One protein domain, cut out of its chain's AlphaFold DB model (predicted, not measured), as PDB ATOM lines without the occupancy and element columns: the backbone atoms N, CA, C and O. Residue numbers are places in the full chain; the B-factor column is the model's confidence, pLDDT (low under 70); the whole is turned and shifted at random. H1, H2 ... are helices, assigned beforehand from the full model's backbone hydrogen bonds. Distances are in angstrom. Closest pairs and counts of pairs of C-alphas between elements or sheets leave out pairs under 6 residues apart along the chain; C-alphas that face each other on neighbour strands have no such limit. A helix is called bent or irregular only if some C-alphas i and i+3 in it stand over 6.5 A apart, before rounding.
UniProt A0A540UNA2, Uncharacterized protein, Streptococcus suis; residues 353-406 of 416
ATOM      1  N   VAL A 353      42.189 -25.852 -36.749       83.25
ATOM      2  CA  VAL A 353      43.440 -25.079 -36.719       83.25
ATOM      3  C   VAL A 353      44.213 -25.396 -35.436       83.25
ATOM      4  O   VAL A 353      43.685 -25.256 -34.334       83.25
ATOM      5  N   GLU A 354      45.472 -25.819 -35.571       84.06
ATOM      6  CA  GLU A 354      46.370 -26.065 -34.438       84.06
ATOM      7  C   GLU A 354      47.111 -24.776 -34.066       84.06
ATOM      8  O   GLU A 354      48.115 -24.423 -34.676       84.06
ATOM      9  N   ILE A 355      46.620 -24.067 -33.047       79.50
ATOM     10  CA  ILE A 355      47.139 -22.740 -32.663       79.50
ATOM     11  C   ILE A 355      48.635 -22.784 -32.300       79.50
ATOM     12  O   ILE A 355      49.366 -21.854 -32.615       79.50
ATOM     13  N   GLY A 356      49.112 -23.878 -31.696       74.31
ATOM     14  CA  GLY A 356      50.529 -24.049 -31.350       74.31
ATOM     15  C   GLY A 356      51.448 -24.403 -32.527       74.31
ATOM     16  O   GLY A 356      52.653 -24.518 -32.325       74.31
ATOM     17  N   ASN A 357      50.901 -24.617 -33.730       80.00
ATOM     18  CA  ASN A 357      51.660 -25.026 -34.913       80.00
ATOM     19  C   ASN A 357      50.993 -24.556 -36.222       80.00
ATOM     20  O   ASN A 357      50.670 -25.353 -37.104       80.00
ATOM     21  N   LEU A 358      50.764 -23.246 -36.348       82.75
ATOM     22  CA  LEU A 358      50.200 -22.662 -37.567       82.75
ATOM     23  C   LEU A 358      51.169 -22.790 -38.751       82.75
ATOM     24  O   LEU A 358      52.353 -22.457 -38.622       82.75
ATOM     25  N   THR A 359      50.645 -23.188 -39.915       82.88
ATOM     26  CA  THR A 359      51.382 -23.122 -41.188       82.88
ATOM     27  C   THR A 359      51.603 -21.671 -41.617       82.88
ATOM     28  O   THR A 359      50.849 -20.781 -41.222       82.88
ATOM     29  N   ASP A 360      52.592 -21.417 -42.474       78.62
ATOM     30  CA  ASP A 360      52.861 -20.063 -42.984       78.62
ATOM     31  C   ASP A 360      51.634 -19.452 -43.678       78.62
ATOM     32  O   ASP A 360      51.322 -18.278 -43.478       78.62
ATOM     33  N   ALA A 361      50.874 -20.270 -44.414       80.00
ATOM     34  CA  ALA A 361      49.620 -19.854 -45.037       80.00
ATOM     35  C   ALA A 361      48.558 -19.458 -43.995       80.00
ATOM     36  O   ALA A 361      47.923 -18.420 -44.143       80.00
ATOM     37  N   GLN A 362      48.405 -20.231 -42.912       83.50
ATOM     38  CA  GLN A 362      47.479 -19.897 -41.820       83.50
ATOM     39  C   GLN A 362      47.908 -18.635 -41.059       83.50
ATOM     40  O   GLN A 362      47.059 -17.845 -40.653       83.50
ATOM     41  N   ARG A 363      49.219 -18.423 -40.869       78.19
ATOM     42  CA  ARG A 363      49.745 -17.199 -40.245       78.19
ATOM     43  C   ARG A 363      49.482 -15.975 -41.117       78.19
ATOM     44  O   ARG A 363      49.066 -14.951 -40.583       78.19
ATOM     45  N   SER A 364      49.690 -16.087 -42.431       78.25
ATOM     46  CA  SER A 364      49.374 -15.013 -43.380       78.25
ATOM     47  C   SER A 364      47.883 -14.694 -43.372       78.25
ATOM     48  O   SER A 364      47.517 -13.540 -43.195       78.25
ATOM     49  N   GLU A 365      47.029 -15.713 -43.464       81.75
ATOM     50  CA  GLU A 365      45.574 -15.557 -43.465       81.75
ATOM     51  C   GLU A 365      45.054 -14.882 -42.186       81.75
ATOM     52  O   GLU A 365      44.271 -13.938 -42.260       81.75
ATOM     53  N   LEU A 366      45.531 -15.299 -41.006       81.00
ATOM     54  CA  LEU A 366      45.172 -14.672 -39.728       81.00
ATOM     55  C   LEU A 366      45.589 -13.196 -39.675       81.00
ATOM     56  O   LEU A 366      44.871 -12.341 -39.152       81.00
ATOM     57  N   ASN A 367      46.772 -12.905 -40.200       78.00
ATOM     58  CA  ASN A 367      47.324 -11.567 -40.236       78.00
ATOM     59  C   ASN A 367      46.553 -10.667 -41.222       78.00
ATOM     60  O   ASN A 367      46.198  -9.547 -40.859       78.00
ATOM     61  N   ASP A 368      46.206 -11.170 -42.405       77.94
ATOM     62  CA  ASP A 368      45.387 -10.456 -43.390       77.94
ATOM     63  C   ASP A 368      43.965 -10.210 -42.866       77.94
ATOM     64  O   ASP A 368      43.438  -9.102 -42.994       77.94
ATOM     65  N   TYR A 369      43.380 -11.194 -42.176       78.12
ATOM     66  CA  TYR A 369      42.110 -11.033 -41.469       78.12
ATOM     67  C   TYR A 369      42.179  -9.909 -40.424       78.12
ATOM     68  O   TYR A 369      41.329  -9.015 -40.409       78.12
ATOM     69  N   PHE A 370      43.218  -9.889 -39.582       77.31
ATOM     70  CA  PHE A 370      43.412  -8.816 -38.603       77.31
ATOM     71  C   PHE A 370      43.531  -7.439 -39.273       77.31
ATOM     72  O   PHE A 370      42.931  -6.470 -38.801       77.31
ATOM     73  N   LEU A 371      44.262  -7.341 -40.389       77.25
ATOM     74  CA  LEU A 371      44.372  -6.093 -41.144       77.25
ATOM     75  C   LEU A 371      43.026  -5.614 -41.676       77.25
ATOM     76  O   LEU A 371      42.728  -4.426 -41.550       77.25
ATOM     77  N   ALA A 372      42.220  -6.516 -42.235       75.81
ATOM     78  CA  ALA A 372      40.895  -6.184 -42.743       75.81
ATOM     79  C   ALA A 372      39.998  -5.605 -41.635       75.81
ATOM     80  O   ALA A 372      39.341  -4.586 -41.848       75.81
ATOM     81  N   VAL A 373      40.042  -6.184 -40.430       74.50
ATOM     82  CA  VAL A 373      39.267  -5.715 -39.268       74.50
ATOM     83  C   VAL A 373      39.764  -4.363 -38.746       74.50
ATOM     84  O   VAL A 373      38.968  -3.483 -38.413       74.50
ATOM     85  N   VAL A 374      41.084  -4.166 -38.660       74.69
ATOM     86  CA  VAL A 374      41.666  -2.948 -38.071       74.69
ATOM     87  C   VAL A 374      41.708  -1.774 -39.053       74.69
ATOM     88  O   VAL A 374      41.788  -0.619 -38.628       74.69
ATOM     89  N   LYS A 375      41.651  -2.028 -40.364       77.25
ATOM     90  CA  LYS A 375      41.778  -0.995 -41.399       77.25
ATOM     91  C   LYS A 375      40.737   0.129 -41.271       77.25
ATOM     92  O   LYS A 375      41.182   1.274 -41.144       77.25
ATOM     93  N   PRO A 376      39.416  -0.135 -41.183       72.31
ATOM     94  CA  PRO A 376      38.420   0.921 -40.982       72.31
ATOM     95  C   PRO A 376      38.681   1.746 -39.716       72.31
ATOM     96  O   PRO A 376      38.480   2.960 -39.701       72.31
ATOM     97  N   VAL A 377      39.198   1.101 -38.662       74.62
ATOM     98  CA  VAL A 377      39.593   1.771 -37.418       74.62
ATOM     99  C   VAL A 377      40.709   2.774 -37.690       74.62
ATOM    100  O   VAL A 377      40.583   3.949 -37.349       74.62
ATOM    101  N   ARG A 378      41.797   2.346 -38.333       75.75
ATOM    102  CA  ARG A 378      42.951   3.219 -38.607       75.75
ATOM    103  C   ARG A 378      42.589   4.373 -39.537       75.75
ATOM    104  O   ARG A 378      42.997   5.501 -39.259       75.75
ATOM    105  N   GLU A 379      41.785   4.108 -40.563       77.62
ATOM    106  CA  GLU A 379      41.276   5.129 -41.482       77.62
ATOM    107  C   GLU A 379      40.423   6.173 -40.751       77.62
ATOM    108  O   GLU A 379      40.655   7.371 -40.923       77.62
ATOM    109  N   ALA A 380      39.526   5.754 -39.850       72.94
ATOM    110  CA  ALA A 380      38.750   6.680 -39.023       72.94
ATOM    111  C   ALA A 380      39.657   7.585 -38.162       72.94
ATOM    112  O   ALA A 380      39.408   8.786 -38.010       72.94
ATOM    113  N   PHE A 381      40.764   7.050 -37.641       72.25
ATOM    114  CA  PHE A 381      41.763   7.828 -36.901       72.25
ATOM    115  C   PHE A 381      42.722   8.641 -37.785       72.25
ATOM    116  O   PHE A 381      43.537   9.387 -37.241       72.25
ATOM    117  N   GLY A 382      42.609   8.569 -39.114       73.38
ATOM    118  CA  GLY A 382      43.496   9.267 -40.048       73.38
ATOM    119  C   GLY A 382      44.932   8.736 -40.033       73.38
ATOM    120  O   GLY A 382      45.862   9.460 -40.379       73.38
ATOM    121  N   VAL A 383      45.126   7.492 -39.590       76.88
ATOM    122  CA  VAL A 383      46.431   6.829 -39.550       76.88
ATOM    123  C   VAL A 383      46.599   6.011 -40.829       76.88
ATOM    124  O   VAL A 383      45.680   5.308 -41.241       76.88
ATOM    125  N   SER A 384      47.778   6.092 -41.454       70.38
ATOM    126  CA  SER A 384      48.087   5.352 -42.683       70.38
ATOM    127  C   SER A 384      47.888   3.845 -42.511       70.38
ATOM    128  O   SER A 384      48.151   3.307 -41.437       70.38
ATOM    129  N   GLU A 385      47.447   3.165 -43.572       66.50
ATOM    130  CA  GLU A 385      47.208   1.714 -43.612       66.50
ATOM    131  C   GLU A 385      48.410   0.905 -43.089       66.50
ATOM    132  O   GLU A 385      49.568   1.303 -43.249       66.50
ATOM    133  N   PHE A 386      48.147  -0.211 -42.397       67.50
ATOM    134  CA  PHE A 386      49.224  -1.053 -41.861       67.50
ATOM    135  C   PHE A 386      49.656  -1.988 -42.977       67.50
ATOM    136  O   PHE A 386      48.819  -2.704 -43.516       67.50
ATOM    137  N   LYS A 387      50.941  -1.984 -43.322       68.31
ATOM    138  CA  LYS A 387      51.484  -2.933 -44.292       68.31
ATOM    139  C   LYS A 387      52.206  -4.030 -43.543       68.31
ATOM    140  O   LYS A 387      53.101  -3.753 -42.746       68.31
ATOM    141  N   THR A 388      51.812  -5.258 -43.812       65.31
ATOM    142  CA  THR A 388      52.522  -6.433 -43.332       65.31
ATOM    143  C   THR A 388      53.777  -6.637 -44.164       65.31
ATOM    144  O   THR A 388      53.887  -6.178 -45.302       65.31
ATOM    145  N   SER A 389      54.778  -7.258 -43.554       75.00
ATOM    146  CA  SER A 389      55.994  -7.673 -44.247       75.00
ATOM    147  C   SER A 389      56.405  -9.045 -43.747       75.00
ATOM    148  O   SER A 389      56.124  -9.387 -42.595       75.00
ATOM    149  N   ASP A 390      57.129  -9.790 -44.577       75.62
ATOM    150  CA  ASP A 390      57.658 -11.111 -44.222       75.62
ATOM    151  C   ASP A 390      58.443 -11.065 -42.902       75.62
ATOM    152  O   ASP A 390      58.329 -11.955 -42.065       75.62
ATOM    153  N   LYS A 391      59.156  -9.957 -42.649       78.56
ATOM    154  CA  LYS A 391      59.898  -9.738 -41.402       78.56
ATOM    155  C   LYS A 391      58.992  -9.647 -40.170       78.56
ATOM    156  O   LYS A 391      59.371 -10.130 -39.108       78.56
ATOM    157  N   MET A 392      57.810  -9.040 -40.285       74.94
ATOM    158  CA  MET A 392      56.845  -8.981 -39.179       74.94
ATOM    159  C   MET A 392      56.266 -10.361 -38.870       74.94
ATOM    160  O   MET A 392      56.146 -10.713 -37.698       74.94
ATOM    161  N   VAL A 393      55.955 -11.150 -39.904       72.69
ATOM    162  CA  VAL A 393      55.469 -12.531 -39.750       72.69
ATOM    163  C   VAL A 393      56.550 -13.411 -39.111       72.69
ATOM    164  O   VAL A 393      56.267 -14.150 -38.169       72.69
ATOM    165  N   GLU A 394      57.808 -13.261 -39.540       79.44
ATOM    166  CA  GLU A 394      58.969 -13.923 -38.932       79.44
ATOM    167  C   GLU A 394      59.123 -13.545 -37.447       79.44
ATOM    168  O   GLU A 394      59.242 -14.422 -36.592       79.44
ATOM    169  N   MET A 395      59.064 -12.251 -37.111       78.88
ATOM    170  CA  MET A 395      59.148 -11.779 -35.722       78.88
ATOM    171  C   MET A 395      58.005 -12.319 -34.853       78.88
ATOM    172  O   MET A 395      58.251 -12.744 -33.726       78.88
ATOM    173  N   ALA A 396      56.772 -12.331 -35.369       76.31
ATOM    174  CA  ALA A 396      55.620 -12.887 -34.666       76.31
ATOM    175  C   ALA A 396      55.797 -14.391 -34.393       76.31
ATOM    176  O   ALA A 396      55.557 -14.838 -33.275       76.31
ATOM    177  N   SER A 397      56.295 -15.150 -35.375       74.75
ATOM    178  CA  SER A 397      56.600 -16.582 -35.233       74.75
ATOM    179  C   SER A 397      57.690 -16.850 -34.186       74.75
ATOM    180  O   SER A 397      57.557 -17.732 -33.334       74.75
ATOM    181  N   VAL A 398      58.754 -16.038 -34.170       77.69
ATOM    182  CA  VAL A 398      59.814 -16.141 -33.154       77.69
ATOM    183  C   VAL A 398      59.269 -15.865 -31.752       77.69
ATOM    184  O   VAL A 398      59.582 -16.617 -30.827       77.69
ATOM    185  N   LEU A 399      58.450 -14.824 -31.581       77.38
ATOM    186  CA  LEU A 399      57.837 -14.504 -30.289       77.38
ATOM    187  C   LEU A 399      56.909 -15.626 -29.815       77.38
ATOM    188  O   LEU A 399      57.016 -16.043 -28.664       77.38
ATOM    189  N   ASP A 400      56.069 -16.160 -30.700       75.75
ATOM    190  CA  ASP A 400      55.177 -17.293 -30.427       75.75
ATOM    191  C   ASP A 400      55.963 -18.517 -29.914       75.75
ATOM    192  O   ASP A 400      55.660 -19.068 -28.860       75.75
ATOM    193  N   SER A 401      57.080 -18.854 -30.572       73.69
ATOM    194  CA  SER A 401      57.918 -20.004 -30.188       73.69
ATOM    195  C   SER A 401      58.656 -19.862 -28.847       73.69
ATOM    196  O   SER A 401      59.078 -20.862 -28.265       73.69
ATOM    197  N   ARG A 402      58.863 -18.628 -28.366       75.19
ATOM    198  CA  ARG A 402      59.689 -18.339 -27.180       75.19
ATOM    199  C   ARG A 402      58.884 -17.883 -25.970       75.19
ATOM    200  O   ARG A 402      59.413 -17.921 -24.863       75.19
ATOM    201  N   THR A 403      57.648 -17.430 -26.172       78.00
ATOM    202  CA  THR A 403      56.814 -16.871 -25.104       78.00
ATOM    203  C   THR A 403      56.472 -17.947 -24.081       78.00
ATOM    204  O   THR A 403      55.930 -19.002 -24.408       78.00
ATOM    205  N   ASN A 404      56.763 -17.680 -22.808       77.44
ATOM    206  CA  ASN A 404      56.410 -18.597 -21.735       77.44
ATOM    207  C   ASN A 404      54.887 -18.642 -21.527       77.44
ATOM    208  O   ASN A 404      54.283 -17.720 -20.981       77.44
ATOM    209  N   THR A 405      54.281 -19.774 -21.880       77.19
ATOM    210  CA  THR A 405      52.830 -20.015 -21.815       77.19
ATOM    211  C   THR A 405      52.242 -20.013 -20.400       77.19
ATOM    212  O   THR A 405      51.023 -20.050 -20.242       77.19
ATOM    213  N   ARG A 406      53.079 -19.962 -19.353       76.56
ATOM    214  CA  ARG A 406      52.647 -19.838 -17.949       76.56
ATOM    215  C   ARG A 406      52.554 -18.387 -17.468       76.56
ATOM    216  O   ARG A 406      52.081 -18.159 -16.355       76.56
TER     217      ARG A 406
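Overview. This is residues 353 to 406 of the 416 residues of an uncharacterized protein of Streptococcus suis (UniProt A0A540UNA2). A long, kinked helix, H1, makes most of the length; from its end the link of residues 381 to 389 folds back, and the shorter H2 comes near H1's first turns with its own first turn, the two making a steep, loose corner with few contacts between them. The printed part has 54 residues with two named helices, H1 then H2, and no named strand; the class is all helix. It is loose, with a radius of gyration of the C-alphas of 13.2 A, and elongated, spanning 36 by 21 by 21 A.

Arrangement. H1, residues 360 to 380, has a kink of 34 degrees near residue 374 and is only just irregular: C-alphas 373 and 376 are 6.9 A apart. H2, residues 390 to 402, is close to H1 but not clearly touching; their closest C-alphas, those of Arg 363 and Val 393, are 7.4 A apart. They run opposite ways at a steep tilt of 69 degrees, only just short of about perpendicular. Every O i to N i+4 pair is within hydrogen-bond range in H2, and 15 of 17 in H1.

Along the chain. H1 begins at C-alpha 360 (52.861, -20.063, -42.984) and is 30.5 A long. H2 is 18.6 A long and ends at C-alpha 402 (59.689, -18.339, -27.180).

Size, cuts and confidence. The two C-alphas farthest apart, those of Gly 382 and Arg 406, are 37.7 A apart. The printed part has no cut, and the link from H1 to H2 is short. Residues 385 to 388 are under 70 in pLDDT; the mean of the printed part is 76.4.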